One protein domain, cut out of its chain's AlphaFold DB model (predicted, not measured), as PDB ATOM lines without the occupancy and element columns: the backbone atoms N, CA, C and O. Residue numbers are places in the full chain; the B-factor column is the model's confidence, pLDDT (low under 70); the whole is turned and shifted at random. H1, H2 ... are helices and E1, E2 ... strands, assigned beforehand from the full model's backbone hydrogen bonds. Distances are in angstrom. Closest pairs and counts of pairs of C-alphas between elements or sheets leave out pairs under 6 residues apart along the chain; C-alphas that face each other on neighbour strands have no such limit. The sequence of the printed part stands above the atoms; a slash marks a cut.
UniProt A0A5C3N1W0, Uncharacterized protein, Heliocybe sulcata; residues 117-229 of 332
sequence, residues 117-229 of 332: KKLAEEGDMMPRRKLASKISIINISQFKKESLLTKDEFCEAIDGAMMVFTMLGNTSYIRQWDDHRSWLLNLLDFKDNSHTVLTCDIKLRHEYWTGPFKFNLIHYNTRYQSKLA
ATOM      1  N   LYS A 117     268.606 153.635 141.254       51.91
ATOM      2  CA  LYS A 117     268.977 153.852 139.858       51.91
ATOM      3  C   LYS A 117     269.861 152.730 139.305       51.91
ATOM      4  O   LYS A 117     269.538 152.160 138.274       51.91
ATOM      5  N   LYS A 118     270.892 152.313 140.047       61.69
ATOM      6  CA  LYS A 118     271.767 151.202 139.640       61.69
ATOM      7  C   LYS A 118     271.030 149.861 139.618       61.69
ATOM      8  O   LYS A 118     271.299 149.025 138.769       61.69
ATOM      9  N   LEU A 119     270.083 149.648 140.534       55.16
ATOM     10  CA  LEU A 119     269.241 148.451 140.513       55.16
ATOM     11  C   LEU A 119     268.274 148.452 139.316       55.16
ATOM     12  O   LEU A 119     268.067 147.409 138.707       55.16
ATOM     13  N   ALA A 120     267.699 149.608 138.982       60.00
ATOM     14  CA  ALA A 120     266.798 149.755 137.844       60.00
ATOM     15  C   ALA A 120     267.529 149.614 136.496       60.00
ATOM     16  O   ALA A 120     266.991 149.006 135.578       60.00
ATOM     17  N   GLU A 121     268.751 150.142 136.387       68.25
ATOM     18  CA  GLU A 121     269.546 150.132 135.151       68.25
ATOM     19  C   GLU A 121     270.337 148.826 134.958       68.25
ATOM     20  O   GLU A 121     270.430 148.315 133.847       68.25
ATOM     21  N   GLU A 122     270.893 148.254 136.031       72.06
ATOM     22  CA  GLU A 122     271.816 147.109 135.964       72.06
ATOM     23  C   GLU A 122     271.288 145.854 136.678       72.06
ATOM     24  O   GLU A 122     272.015 144.868 136.820       72.06
ATOM     25  N   GLY A 123     270.037 145.847 137.148       68.12
ATOM     26  CA  GLY A 123     269.482 144.746 137.949       68.12
ATOM     27  C   GLY A 123     269.533 143.376 137.263       68.12
ATOM     28  O   GLY A 123     269.637 142.343 137.934       68.12
ATOM     29  N   ASP A 124     269.511 143.353 135.930       67.00
ATOM     30  CA  ASP A 124     269.678 142.141 135.121       67.00
ATOM     31  C   ASP A 124     271.131 141.681 134.981       67.00
ATOM     32  O   ASP A 124     271.373 140.486 134.811       67.00
ATOM     33  N   MET A 125     272.094 142.591 135.140       68.25
ATOM     34  CA  MET A 125     273.528 142.295 135.080       68.25
ATOM     35  C   MET A 125     274.159 142.036 136.452       68.25
ATOM     36  O   MET A 125     275.290 141.552 136.529       68.25
ATOM     37  N   MET A 126     273.457 142.342 137.546       66.88
ATOM     38  CA  MET A 126     273.973 142.071 138.885       66.88
ATOM     39  C   MET A 126     274.209 140.568 139.098       66.88
ATOM     40  O   MET A 126     273.392 139.750 138.670       66.88
ATOM     41  N   PRO A 127     275.288 140.176 139.798       64.12
ATOM     42  CA  PRO A 127     275.592 138.777 140.058       64.12
ATOM     43  C   PRO A 127     274.463 138.122 140.861       64.12
ATOM     44  O   PRO A 127     274.326 138.303 142.074       64.12
ATOM     45  N   ARG A 128     273.642 137.338 140.158       58.19
ATOM     46  CA  ARG A 128     272.570 136.523 140.730       58.19
ATOM     47  C   ARG A 128     273.151 135.172 141.111       58.19
ATOM     48  O   ARG A 128     273.637 134.432 140.256       58.19
ATOM     49  N   ARG A 129     273.062 134.807 142.388       60.31
ATOM     50  CA  ARG A 129     273.308 133.416 142.784       60.31
ATOM     51  C   ARG A 129     272.048 132.617 142.475       60.31
ATOM     52  O   ARG A 129     271.009 132.837 143.096       60.31
ATOM     53  N   LYS A 130     272.133 131.733 141.475       45.94
ATOM     54  CA  LYS A 130     271.074 130.760 141.187       45.94
ATOM     55  C   LYS A 130     271.029 129.766 142.341       45.94
ATOM     56  O   LYS A 130     271.983 129.021 142.550       45.94
ATOM     57  N   LEU A 131     269.936 129.775 143.091       47.97
ATOM     58  CA  LEU A 131     269.603 128.655 143.960       47.97
ATOM     59  C   LEU A 131     268.996 127.526 143.115       47.97
ATOM     60  O   LEU A 131     268.583 127.745 141.979       47.97
ATOM     61  N   ALA A 132     268.937 126.310 143.661       53.09
ATOM     62  CA  ALA A 132     268.343 125.151 142.982       53.09
ATOM     63  C   ALA A 132     266.844 125.344 142.636       53.09
ATOM     64  O   ALA A 132     266.287 124.621 141.816       53.09
ATOM     65  N   SER A 133     266.192 126.351 143.223       52.84
ATOM     66  CA  SER A 133     264.853 126.842 142.886       52.84
ATOM     67  C   SER A 133     264.922 128.091 141.991       52.84
ATOM     68  O   SER A 133     265.892 128.835 142.081       52.84
ATOM     69  N   LYS A 134     263.872 128.383 141.198       67.88
ATOM     70  CA  LYS A 134     263.692 129.581 140.326       67.88
ATOM     71  C   LYS A 134     263.690 130.946 141.064       67.88
ATOM     72  O   LYS A 134     262.996 131.875 140.670       67.88
ATOM     73  N   ILE A 135     264.432 131.067 142.154       59.28
ATOM     74  CA  ILE A 135     264.559 132.242 143.002       59.28
ATOM     75  C   ILE A 135     265.964 132.792 142.767       59.28
ATOM     76  O   ILE A 135     266.962 132.133 143.061       59.28
ATOM     77  N   SER A 136     266.045 133.996 142.210       54.66
ATOM     78  CA  SER A 136     267.290 134.757 142.150       54.66
ATOM     79  C   SER A 136     267.439 135.575 143.426       54.66
ATOM     80  O   SER A 136     266.595 136.423 143.711       54.66
ATOM     81  N   ILE A 137     268.521 135.353 144.172       71.06
ATOM     82  CA  ILE A 137     268.895 136.224 145.289       71.06
ATOM     83  C   ILE A 137     269.821 137.313 144.755       71.06
ATOM     84  O   ILE A 137     270.846 137.019 144.131       71.06
ATOM     85  N   ILE A 138     269.457 138.567 145.014       73.94
ATOM     86  CA  ILE A 138     270.323 139.718 144.767       73.94
ATOM     87  C   ILE A 138     271.392 139.714 145.856       73.94
ATOM     88  O   ILE A 138     271.074 139.795 147.044       73.94
ATOM     89  N   ASN A 139     272.661 139.597 145.466       76.75
ATOM     90  CA  ASN A 139     273.748 139.690 146.427       76.75
ATOM     91  C   ASN A 139     273.885 141.136 146.920       76.75
ATOM     92  O   ASN A 139     274.405 141.988 146.205       76.75
ATOM     93  N   ILE A 140     273.449 141.408 148.151       77.38
ATOM     94  CA  ILE A 140     273.541 142.745 148.747       77.38
ATOM     95  C   ILE A 140     274.948 143.098 149.251       77.38
ATOM     96  O   ILE A 140     275.229 144.267 149.494       77.38
ATOM     97  N   SER A 141     275.866 142.128 149.356       81.31
ATOM     98  CA  SER A 141     277.224 142.371 149.869       81.31
ATOM     99  C   SER A 141     278.066 143.274 148.965       81.31
ATOM    100  O   SER A 141     279.107 143.765 149.386       81.31
ATOM    101  N   GLN A 142     277.651 143.447 147.707       82.81
ATOM    102  CA  GLN A 142     278.309 144.330 146.745       82.81
ATOM    103  C   GLN A 142     277.994 145.811 146.989       82.81
ATOM    104  O   GLN A 142     278.665 146.679 146.433       82.81
ATOM    105  N   PHE A 143     276.967 146.112 147.788       81.56
ATOM    106  CA  PHE A 143     276.625 147.482 148.128       81.56
ATOM    107  C   PHE A 143     277.464 147.954 149.309       81.56
ATOM    108  O   PHE A 143     277.720 147.229 150.275       81.56
ATOM    109  N   LYS A 144     277.899 149.209 149.222       90.62
ATOM    110  CA  LYS A 144     278.568 149.895 150.321       90.62
ATOM    111  C   LYS A 144     277.625 149.915 151.527       90.62
ATOM    112  O   LYS A 144     276.432 150.168 151.369       90.62
ATOM    113  N   LYS A 145     278.158 149.664 152.730       91.56
ATOM    114  CA  LYS A 145     277.370 149.792 153.964       91.56
ATOM    115  C   LYS A 145     276.758 151.185 154.014       91.56
ATOM    116  O   LYS A 145     277.474 152.176 153.886       91.56
ATOM    117  N   GLU A 146     275.456 151.237 154.247       92.19
ATOM    118  CA  GLU A 146     274.692 152.479 154.223       92.19
ATOM    119  C   GLU A 146     275.233 153.517 155.210       92.19
ATOM    120  O   GLU A 146     275.348 154.676 154.858       92.19
ATOM    121  N   SER A 147     275.703 153.100 156.389       92.38
ATOM    122  CA  SER A 147     276.324 153.988 157.383       92.38
ATOM    123  C   SER A 147     277.629 154.658 156.926       92.38
ATOM    124  O   SER A 147     278.160 155.501 157.638       92.38
ATOM    125  N   LEU A 148     278.192 154.246 155.786       93.75
ATOM    126  CA  LEU A 148     279.436 154.777 155.227       93.75
ATOM    127  C   LEU A 148     279.200 155.691 154.018       93.75
ATOM    128  O   LEU A 148     280.175 156.127 153.399       93.75
ATOM    129  N   LEU A 149     277.946 155.929 153.624       94.38
ATOM    130  CA  LEU A 149     277.637 156.824 152.510       94.38
ATOM    131  C   LEU A 149     278.120 158.242 152.820       94.38
ATOM    132  O   LEU A 149     278.002 158.728 153.947       94.38
ATOM    133  N   THR A 150     278.678 158.908 151.809       95.06
ATOM    134  CA  THR A 150     278.911 160.351 151.904       95.06
ATOM    135  C   THR A 150     277.573 161.088 151.878       95.06
ATOM    136  O   THR A 150     276.543 160.525 151.506       95.06
ATOM    137  N   LYS A 151     277.582 162.373 152.239       93.88
ATOM    138  CA  LYS A 151     276.393 163.228 152.149       93.88
ATOM    139  C   LYS A 151     275.746 163.167 150.759       93.88
ATOM    140  O   LYS A 151     274.542 162.964 150.662       93.88
ATOM    141  N   ASP A 152     276.544 163.326 149.706       94.81
ATOM    142  CA  ASP A 152     276.028 163.375 148.336       94.81
ATOM    143  C   ASP A 152     275.493 162.008 147.893       94.81
ATOM    144  O   ASP A 152     274.409 161.931 147.319       94.81
ATOM    145  N   GLU A 153     276.195 160.919 148.241       94.75
ATOM    146  CA  GLU A 153     275.721 159.554 147.981       94.75
ATOM    147  C   GLU A 153     274.406 159.253 148.706       94.75
ATOM    148  O   GLU A 153     273.541 158.567 148.166       94.75
ATOM    149  N   PHE A 154     274.247 159.754 149.932       94.06
ATOM    150  CA  PHE A 154     273.023 159.594 150.705       94.06
ATOM    151  C   PHE A 154     271.858 160.384 150.107       94.06
ATOM    152  O   PHE A 154     270.769 159.830 149.971       94.06
ATOM    153  N   CYS A 155     272.077 161.637 149.692       94.00
ATOM    154  CA  CYS A 155     271.062 162.420 148.986       94.00
ATOM    155  C   CYS A 155     270.616 161.716 147.694       94.00
ATOM    156  O   CYS A 155     269.420 161.546 147.476       94.00
ATOM    157  N   GLU A 156     271.565 161.233 146.883       94.75
ATOM    158  CA  GLU A 156     271.274 160.469 145.661       94.75
ATOM    159  C   GLU A 156     270.478 159.186 145.969       94.75
ATOM    160  O   GLU A 156     269.515 158.855 145.273       94.75
ATOM    161  N   ALA A 157     270.851 158.466 147.033       91.88
ATOM    162  CA  ALA A 157     270.159 157.253 147.456       91.88
ATOM    163  C   ALA A 157     268.720 157.536 147.919       91.88
ATOM    164  O   ALA A 157     267.807 156.807 147.525       91.88
ATOM    165  N   ILE A 158     268.509 158.597 148.703       93.62
ATOM    166  CA  ILE A 158     267.179 159.043 149.131       93.62
ATOM    167  C   ILE A 158     266.321 159.433 147.929       93.62
ATOM    168  O   ILE A 158     265.164 159.023 147.855       93.62
ATOM    169  N   ASP A 159     266.867 160.182 146.973       94.31
ATOM    170  CA  ASP A 159     266.118 160.614 145.792       94.31
ATOM    171  C   ASP A 159     265.679 159.412 144.951       94.31
ATOM    172  O   ASP A 159     264.511 159.301 144.568       94.31
ATOM    173  N   GLY A 160     266.578 158.445 144.749       93.56
ATOM    174  CA  GLY A 160     266.218 157.186 144.109       93.56
ATOM    175  C   GLY A 160     265.167 156.399 144.900       93.56
ATOM    176  O   GLY A 160     264.297 155.769 144.301       93.56
ATOM    177  N   ALA A 161     265.217 156.422 146.237       91.12
ATOM    178  CA  ALA A 161     264.245 155.714 147.069       91.12
ATOM    179  C   ALA A 161     262.860 156.361 146.955       91.12
ATOM    180  O   ALA A 161     261.866 155.657 146.794       91.12
ATOM    181  N   MET A 162     262.798 157.696 146.927       94.38
ATOM    182  CA  MET A 162     261.561 158.444 146.695       94.38
ATOM    183  C   MET A 162     260.939 158.134 145.332       94.38
ATOM    184  O   MET A 162     259.715 158.010 145.245       94.38
ATOM    185  N   MET A 163     261.745 157.938 144.281       93.44
ATOM    186  CA  MET A 163     261.229 157.487 142.981       93.44
ATOM    187  C   MET A 163     260.531 156.127 143.099       93.44
ATOM    188  O   MET A 163     259.412 155.963 142.615       93.44
ATOM    189  N   VAL A 164     261.149 155.169 143.794       89.38
ATOM    190  CA  VAL A 164     260.556 153.843 144.030       89.38
ATOM    191  C   VAL A 164     259.282 153.949 144.871       89.38
ATOM    192  O   VAL A 164     258.270 153.335 144.535       89.38
ATOM    193  N   PHE A 165     259.286 154.757 145.932       90.50
ATOM    194  CA  PHE A 165     258.102 154.974 146.764       90.50
ATOM    195  C   PHE A 165     256.960 155.630 145.992       90.50
ATOM    196  O   PHE A 165     255.809 155.282 146.226       90.50
ATOM    197  N   THR A 166     257.268 156.511 145.042       93.06
ATOM    198  CA  THR A 166     256.265 157.124 144.162       93.06
ATOM    199  C   THR A 166     255.632 156.098 143.220       93.06
ATOM    200  O   THR A 166     254.444 156.190 142.930       93.06
ATOM    201  N   MET A 167     256.394 155.095 142.771       91.81
ATOM    202  CA  MET A 167     255.881 154.027 141.906       91.81
ATOM    203  C   MET A 167     255.058 152.973 142.657       91.81
ATOM    204  O   MET A 167     254.133 152.404 142.084       91.81
ATOM    205  N   LEU A 168     255.410 152.674 143.913       88.44
ATOM    206  CA  LEU A 168     254.828 151.555 144.670       88.44
ATOM    207  C   LEU A 168     253.814 151.981 145.741       88.44
ATOM    208  O   LEU A 168     252.990 151.172 146.166       88.44
ATOM    209  N   GLY A 169     253.917 153.210 146.240       90.75
ATOM    210  CA  GLY A 169     253.176 153.697 147.396       90.75
ATOM    211  C   GLY A 169     251.890 154.435 147.038       90.75
ATOM    212  O   GLY A 169     251.726 154.969 145.946       90.75
ATOM    213  N   ASN A 170     250.977 154.521 148.006       94.06
ATOM    214  CA  ASN A 170     249.850 155.448 147.928       94.06
ATOM    215  C   ASN A 170     250.281 156.877 148.316       94.06
ATOM    216  O   ASN A 170     251.359 157.096 148.871       94.06
ATOM    217  N   THR A 171     249.417 157.864 148.077       94.81
ATOM    218  CA  THR A 171     249.702 159.282 148.359       94.81
ATOM    219  C   THR A 171     250.044 159.562 149.824       94.81
ATOM    220  O   THR A 171     250.912 160.387 150.100       94.81
ATOM    221  N   SER A 172     249.409 158.866 150.775       92.25
ATOM    222  CA  SER A 172     249.717 159.018 152.203       92.25
ATOM    223  C   SER A 172     251.117 158.499 152.539       92.25
ATOM    224  O   SER A 172     251.868 159.181 153.231       92.25
ATOM    225  N   TYR A 173     251.485 157.336 152.002       90.88
ATOM    226  CA  TYR A 173     252.802 156.727 152.165       90.88
ATOM    227  C   TYR A 173     253.903 157.613 151.574       90.88
ATOM    228  O   TYR A 173     254.888 157.901 152.247       90.88
ATOM    229  N   ILE A 174     253.708 158.108 150.346       93.31
ATOM    230  CA  ILE A 174     254.663 159.004 149.678       93.31
ATOM    231  C   ILE A 174     254.869 160.276 150.503       93.31
ATOM    232  O   ILE A 174     256.007 160.660 150.760       93.31
ATOM    233  N   ARG A 175     253.780 160.891 150.984       95.31
ATOM    234  CA  ARG A 175     253.847 162.105 151.806       95.31
ATOM    235  C   ARG A 175     254.630 161.893 153.103       95.31
ATOM    236  O   ARG A 175     255.432 162.740 153.462       95.31
ATOM    237  N   GLN A 176     254.447 160.761 153.782       93.75
ATOM    238  CA  GLN A 176     255.193 160.462 155.012       93.75
ATOM    239  C   GLN A 176     256.705 160.365 154.774       93.75
ATOM    240  O   GLN A 176     257.492 160.816 155.609       93.75
ATOM    241  N   TRP A 177     257.112 159.773 153.649       94.44
ATOM    242  CA  TRP A 177     258.519 159.689 153.267       94.44
ATOM    243  C   TRP A 177     259.084 161.029 152.803       94.44
ATOM    244  O   TRP A 177     260.242 161.328 153.091       94.44
ATOM    245  N   ASP A 178     258.269 161.859 152.157       95.88
ATOM    246  CA  ASP A 178     258.661 163.212 151.774       95.88
ATOM    247  C   ASP A 178     258.832 164.130 152.997       95.88
ATOM    248  O   ASP A 178     259.831 164.845 153.087       95.88
ATOM    249  N   ASP A 179     257.943 164.038 153.994       95.94
ATOM    250  CA  ASP A 179     258.072 164.740 155.281       95.94
ATOM    251  C   ASP A 179     259.355 164.304 156.019       95.94
ATOM    252  O   ASP A 179     260.121 165.134 156.521       95.94
ATOM    253  N   HIS A 180     259.635 162.995 156.036       95.50
ATOM    254  CA  HIS A 180     260.857 162.418 156.603       95.50
ATOM    255  C   HIS A 180     262.128 162.938 155.908       95.50
ATOM    256  O   HIS A 180     263.040 163.435 156.576       95.50
ATOM    257  N   ARG A 181     262.172 162.871 154.569       95.44
ATOM    258  CA  ARG A 181     263.273 163.394 153.743       95.44
ATOM    259  C   ARG A 181     263.471 164.889 153.974       95.44
ATOM    260  O   ARG A 181     264.596 165.334 154.195       95.44
ATOM    261  N   SER A 182     262.386 165.655 153.952       96.44
ATOM    262  CA  SER A 182     262.413 167.102 154.146       96.44
ATOM    263  C   SER A 182     262.969 167.470 155.515       96.44
ATOM    264  O   SER A 182     263.797 168.373 155.607       96.44
ATOM    265  N   TRP A 183     262.580 166.770 156.581       96.81
ATOM    266  CA  TRP A 183     263.151 167.019 157.903       96.81
ATOM    267  C   TRP A 183     264.663 166.761 157.938       96.81
ATOM    268  O   TRP A 183     265.400 167.624 158.405       96.81
ATOM    269  N   LEU A 184     265.131 165.629 157.394       95.75
ATOM    270  CA  LEU A 184     266.559 165.278 157.376       95.75
ATOM    271  C   LEU A 184     267.407 166.344 156.670       95.75
ATOM    272  O   LEU A 184     268.445 166.755 157.186       95.75
ATOM    273  N   LEU A 185     266.956 166.795 155.496       93.62
ATOM    274  CA  LEU A 185     267.696 167.746 154.663       93.62
ATOM    275  C   LEU A 185     267.670 169.181 155.212       93.62
ATOM    276  O   LEU A 185     268.551 169.970 154.872       93.62
ATOM    277  N   ASN A 186     266.697 169.509 156.066       96.06
ATOM    278  CA  ASN A 186     266.560 170.827 156.692       96.06
ATOM    279  C   ASN A 186     267.257 170.941 158.061       96.06
ATOM    280  O   ASN A 186     267.173 171.990 158.702       96.06
ATOM    281  N   LEU A 187     267.961 169.903 158.528       95.31
ATOM    282  CA  LEU A 187     268.798 170.008 159.724       95.31
ATOM    283  C   LEU A 187     269.959 170.983 159.466       95.31
ATOM    284  O   LEU A 187     270.743 170.800 158.533       95.31
ATOM    285  N   LEU A 188     270.080 172.014 160.311       92.38
ATOM    286  CA  LEU A 188     271.072 173.094 160.169       92.38
ATOM    287  C   LEU A 188     272.512 172.576 160.057       92.38
ATOM    288  O   LEU A 188     273.337 173.153 159.354       92.38
ATOM    289  N   ASP A 189     272.802 171.476 160.738       91.94
ATOM    290  CA  ASP A 189     274.113 170.857 160.839       91.94
ATOM    291  C   ASP A 189     274.258 169.608 159.959       91.94
ATOM    292  O   ASP A 189     275.241 168.882 160.085       91.94
ATOM    293  N   PHE A 190     273.343 169.363 159.012       91.62
ATOM    294  CA  PHE A 190     273.429 168.210 158.107       91.62
ATOM    295  C   PHE A 190     274.760 168.151 157.344       91.62
ATOM    296  O   PHE A 190     275.291 167.073 157.076       91.62
ATOM    297  N   LYS A 191     275.327 169.317 157.003       91.62
ATOM    298  CA  LYS A 191     276.621 169.405 156.317       91.62
ATOM    299  C   LYS A 191     277.771 168.902 157.192       91.62
ATOM    300  O   LYS A 191     278.602 168.143 156.699       91.62
ATOM    301  N   ASP A 192     277.787 169.292 158.461       92.25
ATOM    302  CA  ASP A 192     278.907 169.043 159.372       92.25
ATOM    303  C   ASP A 192     278.757 167.707 160.117       92.25
ATOM    304  O   ASP A 192     279.743 167.050 160.437       92.25
ATOM    305  N   ASN A 193     277.515 167.252 160.311       92.06
ATOM    306  CA  ASN A 193     277.152 166.061 161.078       92.06
ATOM    307  C   ASN A 193     276.463 164.980 160.226       92.06
ATOM    308  O   ASN A 193     275.691 164.172 160.750       92.06
ATOM    309  N   SER A 194     276.757 164.923 158.922       92.88
ATOM    310  CA  SER A 194     276.117 163.995 157.970       92.88
ATOM    311  C   SER A 194     276.102 162.532 158.438       92.88
ATOM    312  O   SER A 194     275.071 161.871 158.339       92.88
ATOM    313  N   HIS A 195     277.187 162.033 159.040       92.56
ATOM    314  CA  HIS A 195     277.249 160.670 159.587       92.56
ATOM    315  C   HIS A 195     276.267 160.437 160.754       92.56
ATOM    316  O   HIS A 195     275.635 159.379 160.858       92.56
ATOM    317  N   THR A 196     276.111 161.423 161.641       92.75
ATOM    318  CA  THR A 196     275.152 161.367 162.756       92.75
ATOM    319  C   THR A 196     273.725 161.368 162.232       92.75
ATOM    320  O   THR A 196     272.909 160.561 162.680       92.75
ATOM    321  N   VAL A 197     273.445 162.233 161.252       94.19
ATOM    322  CA  VAL A 197     272.136 162.318 160.598       94.19
ATOM    323  C   VAL A 197     271.793 161.000 159.907       94.19
ATOM    324  O   VAL A 197     270.724 160.456 160.157       94.19
ATOM    325  N   LEU A 198     272.724 160.420 159.151       94.75
ATOM    326  CA  LEU A 198     272.567 159.124 158.484       94.75
ATOM    327  C   LEU A 198     272.307 157.976 159.470       94.75
ATOM    328  O   LEU A 198     271.430 157.140 159.270       94.75
ATOM    329  N   THR A 199     273.032 157.950 160.587       93.69
ATOM    330  CA  THR A 199     272.799 156.956 161.644       93.69
ATOM    331  C   THR A 199     271.419 157.129 162.291       93.69
ATOM    332  O   THR A 199     270.801 156.146 162.711       93.69
ATOM    333  N   CYS A 200     270.943 158.371 162.414       95.12
ATOM    334  CA  CYS A 200     269.605 158.675 162.912       95.12
ATOM    335  C   CYS A 200     268.528 158.241 161.908       95.12
ATOM    336  O   CYS A 200     267.588 157.562 162.313       95.12
ATOM    337  N   ASP A 201     268.707 158.555 160.623       95.56
ATOM    338  CA  ASP A 201     267.851 158.125 159.512       95.56
ATOM    339  C   ASP A 201     267.644 156.605 159.515       95.56
ATOM    340  O   ASP A 201     266.513 156.146 159.649       95.56
ATOM    341  N   ILE A 202     268.729 155.820 159.478       94.19
ATOM    342  CA  ILE A 202     268.661 154.349 159.455       94.19
ATOM    343  C   ILE A 202     267.797 153.824 160.610       94.19
ATOM    344  O   ILE A 202     266.978 152.923 160.432       94.19
ATOM    345  N   LYS A 203     267.945 154.401 161.809       92.81
ATOM    346  CA  LYS A 203     267.156 154.000 162.983       92.81
ATOM    347  C   LYS A 203     265.690 154.378 162.852       92.81
ATOM    348  O   LYS A 203     264.839 153.541 163.136       92.81
ATOM    349  N   LEU A 204     265.402 155.600 162.417       93.75
ATOM    350  CA  LEU A 204     264.035 156.068 162.199       93.75
ATOM    351  C   LEU A 204     263.329 155.222 161.130       93.75
ATOM    352  O   LEU A 204     262.195 154.805 161.341       93.75
ATOM    353  N   ARG A 205     264.015 154.862 160.039       93.31
ATOM    354  CA  ARG A 205     263.477 153.959 159.008       93.31
ATOM    355  C   ARG A 205     263.242 152.541 159.518       93.31
ATOM    356  O   ARG A 205     262.234 151.929 159.179       93.31
ATOM    357  N   HIS A 206     264.122 152.026 160.372       91.00
ATOM    358  CA  HIS A 206     263.872 150.750 161.041       91.00
ATOM    359  C   HIS A 206     262.627 150.806 161.933       91.00
ATOM    360  O   HIS A 206     261.813 149.886 161.881       91.00
ATOM    361  N   GLU A 207     262.444 151.883 162.701       89.38
ATOM    362  CA  GLU A 207     261.233 152.089 163.506       89.38
ATOM    363  C   GLU A 207     259.976 152.122 162.616       89.38
ATOM    364  O   GLU A 207     258.976 151.491 162.963       89.38
ATOM    365  N   TYR A 208     260.057 152.759 161.439       86.44
ATOM    366  CA  TYR A 208     258.965 152.817 160.456       86.44
ATOM    367  C   TYR A 208     258.555 151.437 159.956       86.44
ATOM    368  O   TYR A 208     257.370 151.169 159.787       86.44
ATOM    369  N   TRP A 209     259.521 150.557 159.702       82.56
ATOM    370  CA  TRP A 209     259.227 149.217 159.200       82.56
ATOM    371  C   TRP A 209     258.615 148.297 160.250       82.56
ATOM    372  O   TRP A 209     257.896 147.366 159.901       82.56
ATOM    373  N   THR A 210     258.894 148.537 161.530       81.75
ATOM    374  CA  THR A 210     258.452 147.647 162.612       81.75
ATOM    375  C   THR A 210     257.066 147.960 163.174       81.75
ATOM    376  O   THR A 210     256.560 147.173 163.971       81.75
ATOM    377  N   GLY A 211     256.422 149.065 162.782       79.38
ATOM    378  CA  GLY A 211     255.109 149.426 163.316       79.38
ATOM    379  C   GLY A 211     254.322 150.413 162.453       79.38
ATOM    380  O   GLY A 211     254.869 150.992 161.518       79.38
ATOM    381  N   PRO A 212     253.025 150.623 162.752       77.38
ATOM    382  CA  PRO A 212     252.210 151.633 162.086       77.38
ATOM    383  C   PRO A 212     252.748 153.021 162.447       77.38
ATOM    384  O   PRO A 212     252.447 153.571 163.507       77.38
ATOM    385  N   PHE A 213     253.601 153.565 161.588       75.06
ATOM    386  CA  PHE A 213     254.291 154.811 161.868       75.06
ATOM    387  C   PHE A 213     253.564 156.014 161.256       75.06
ATOM    388  O   PHE A 213     253.061 155.961 160.135       75.06
ATOM    389  N   LYS A 214     253.540 157.131 161.991       88.12
ATOM    390  CA  LYS A 214     253.099 158.445 161.510       88.12
ATOM    391  C   LYS A 214     254.192 159.467 161.792       88.12
ATOM    392  O   LYS A 214     254.629 159.570 162.937       88.12
ATOM    393  N   PHE A 215     254.592 160.233 160.770       91.88
ATOM    394  CA  PHE A 215     255.575 161.313 160.910       91.88
ATOM    395  C   PHE A 215     255.267 162.192 162.130       91.88
ATOM    396  O   PHE A 215     254.165 162.728 162.267       91.88
ATOM    397  N   ASN A 216     256.240 162.296 163.036       93.00
ATOM    398  CA  ASN A 216     256.137 163.064 164.268       93.00
ATOM    399  C   ASN A 216     257.438 163.841 164.481       93.00
ATOM    400  O   ASN A 216     258.463 163.277 164.866       93.00
ATOM    401  N   LEU A 217     257.365 165.151 164.253       94.19
ATOM    402  CA  LEU A 217     258.506 166.057 164.337       94.19
ATOM    403  C   LEU A 217     259.165 166.068 165.728       94.19
ATOM    404  O   LEU A 217     260.388 166.151 165.828       94.19
ATOM    405  N   ILE A 218     258.374 165.954 166.801       95.75
ATOM    406  CA  ILE A 218     258.891 165.940 168.176       95.75
ATOM    407  C   ILE A 218     259.737 164.684 168.386       95.75
ATOM    408  O   ILE A 218     260.885 164.792 168.808       95.75
ATOM    409  N   HIS A 219     259.214 163.510 168.016       94.19
ATOM    410  CA  HIS A 219     259.944 162.237 168.113       94.19
ATOM    411  C   HIS A 219     261.271 162.282 167.352       94.19
ATOM    412  O   HIS A 219     262.314 161.884 167.871       94.19
ATOM    413  N   TYR A 220     261.237 162.833 166.141       95.25
ATOM    414  CA  TYR A 220     262.394 162.997 165.269       95.25
ATOM    415  C   TYR A 220     263.478 163.863 165.909       95.25
ATOM    416  O   TYR A 220     264.624 163.431 166.047       95.25
ATOM    417  N   ASN A 221     263.098 165.048 166.386       95.50
ATOM    418  CA  ASN A 221     264.009 165.944 167.085       95.50
ATOM    419  C   ASN A 221     264.554 165.302 168.368       95.50
ATOM    420  O   ASN A 221     265.755 165.369 168.614       95.50
ATOM    421  N   THR A 222     263.725 164.613 169.157       95.69
ATOM    422  CA  THR A 222     264.177 163.905 170.365       95.69
ATOM    423  C   THR A 222     265.199 162.815 170.037       95.69
ATOM    424  O   THR A 222     266.244 162.732 170.690       95.69
ATOM    425  N   ARG A 223     264.946 161.990 169.011       94.56
ATOM    426  CA  ARG A 223     265.885 160.954 168.553       94.56
ATOM    427  C   ARG A 223     267.192 161.562 168.057       94.56
ATOM    428  O   ARG A 223     268.261 161.068 168.425       94.56
ATOM    429  N   TYR A 224     267.110 162.646 167.290       95.19
ATOM    430  CA  TYR A 224     268.272 163.354 166.774       95.19
ATOM    431  C   TYR A 224     269.136 163.947 167.888       95.19
ATOM    432  O   TYR A 224     270.321 163.634 167.984       95.19
ATOM    433  N   GLN A 225     268.533 164.720 168.793       94.81
ATOM    434  CA  GLN A 225     269.235 165.337 169.919       94.81
ATOM    435  C   GLN A 225     269.855 164.284 170.843       94.81
ATOM    436  O   GLN A 225     271.002 164.419 171.262       94.81
ATOM    437  N   SER A 226     269.153 163.171 171.090       94.62
ATOM    438  CA  SER A 226     269.717 162.037 171.829       94.62
ATOM    439  C   SER A 226     270.949 161.451 171.129       94.62
ATOM    440  O   SER A 226     271.935 161.103 171.782       94.62
ATOM    441  N   LYS A 227     270.938 161.335 169.796       92.50
ATOM    442  CA  LYS A 227     272.096 160.855 169.027       92.50
ATOM    443  C   LYS A 227     273.264 161.832 169.074       92.50
ATOM    444  O   LYS A 227     274.389 161.385 169.294       92.50
ATOM    445  N   LEU A 228     272.989 163.123 168.942       92.38
ATOM    446  CA  LEU A 228     273.994 164.175 169.022       92.38
ATOM    447  C   LEU A 228     274.663 164.209 170.406       92.38
ATOM    448  O   LEU A 228     275.889 164.176 170.490       92.38
ATOM    449  N   ALA A 229     273.877 164.150 171.484       94.19
ATOM    450  CA  ALA A 229     274.391 164.097 172.854       94.19
ATOM    451  C   ALA A 229     275.264 162.853 173.106       94.19
ATOM    452  O   ALA A 229     276.326 162.944 173.718       94.19
TER     453      ALA A 229
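What this domain is: This is residues 117 to 229 of the 332 residues of an uncharacterized protein of Heliocybe sulcata (UniProt A0A5C3N1W0). Four helices form the body as two pairs, a hairpin of H2 and H3 and beside it H4 with H5 crossing it, and the two pairs meet loosely, H2 and H4 only near their beginnings. Away from this body, at one end of the long axis, lies a small hairpin of two short strands, E1 and E2, with the short H1 leading from near H2 out to it. The printed part has 113 residues, with five named helices and two named strands in the order H1, E1, E2, H2, H3, H4, H5; the sheet, E1 - E2, is antiparallel and the class is mostly helix. The whole is only just loose, close to compact, with a radius of gyration of the C-alphas of 16.2 A, and elongated, spanning 48 by 31 by 22 A.

How they stand to each other: H1, residues 117 to 122, is close to but not clearly touching H2, residues 151 to 168, with the C-alphas of Lys 117 and Gly 160 closest at 6.1 A; their lines are about perpendicular at 78 degrees. E1, residues 128 to 130, and E2, residues 136 to 138, form an antiparallel hairpin at 147 degrees; C-alphas 129 and 137 face each other at 5.8 A, and no backbone N and O across the pair are within hydrogen-bond range. H2, with residues 158 to 166 alone, touches H3, residues 171 to 185, in a helical hairpin; Thr 166 and Ile 174 have the closest C-alphas, at 6.0 A, and the helices run opposite ways at a shallow tilt of 7 degrees. H2, with residues 151 to 154 alone, only just touches residues 194 to 198 of H4, residues 194 to 210, with 3 pairs of C-alphas within 8 A; the closest are those of Lys 151 and Ser 194, 5.9 A apart. H4 touches H5, residues 217 to 229, opposite ways at a steep tilt of 48 degrees, with the C-alphas of Cys 200 and Tyr 224 closest at 6.2 A. H2 and H5 are apart. In H1 to H5 every O i to N i+4 pair is within hydrogen-bond range.

Where its parts are: H1 begins at C-alpha 117, (268.977, 153.852, 139.858). H2 is 25.6 A long and begins at C-alpha 151, (276.393, 163.228, 152.149); H3 is 20.9 A, H4 24.5 A and H5 18.1 A. H5 ends at C-alpha 229, (274.391, 164.097, 172.854).

The domain as a whole: The C-alphas farthest apart are those of Ala 132 and Leu 188, 51.0 A. The printed part has no cut; the link from E2 to H2, residues 139 to 150, is long. Mean pLDDT of the printed part is 85.9, with residues 117 to 121 and 123 to 136 under 70.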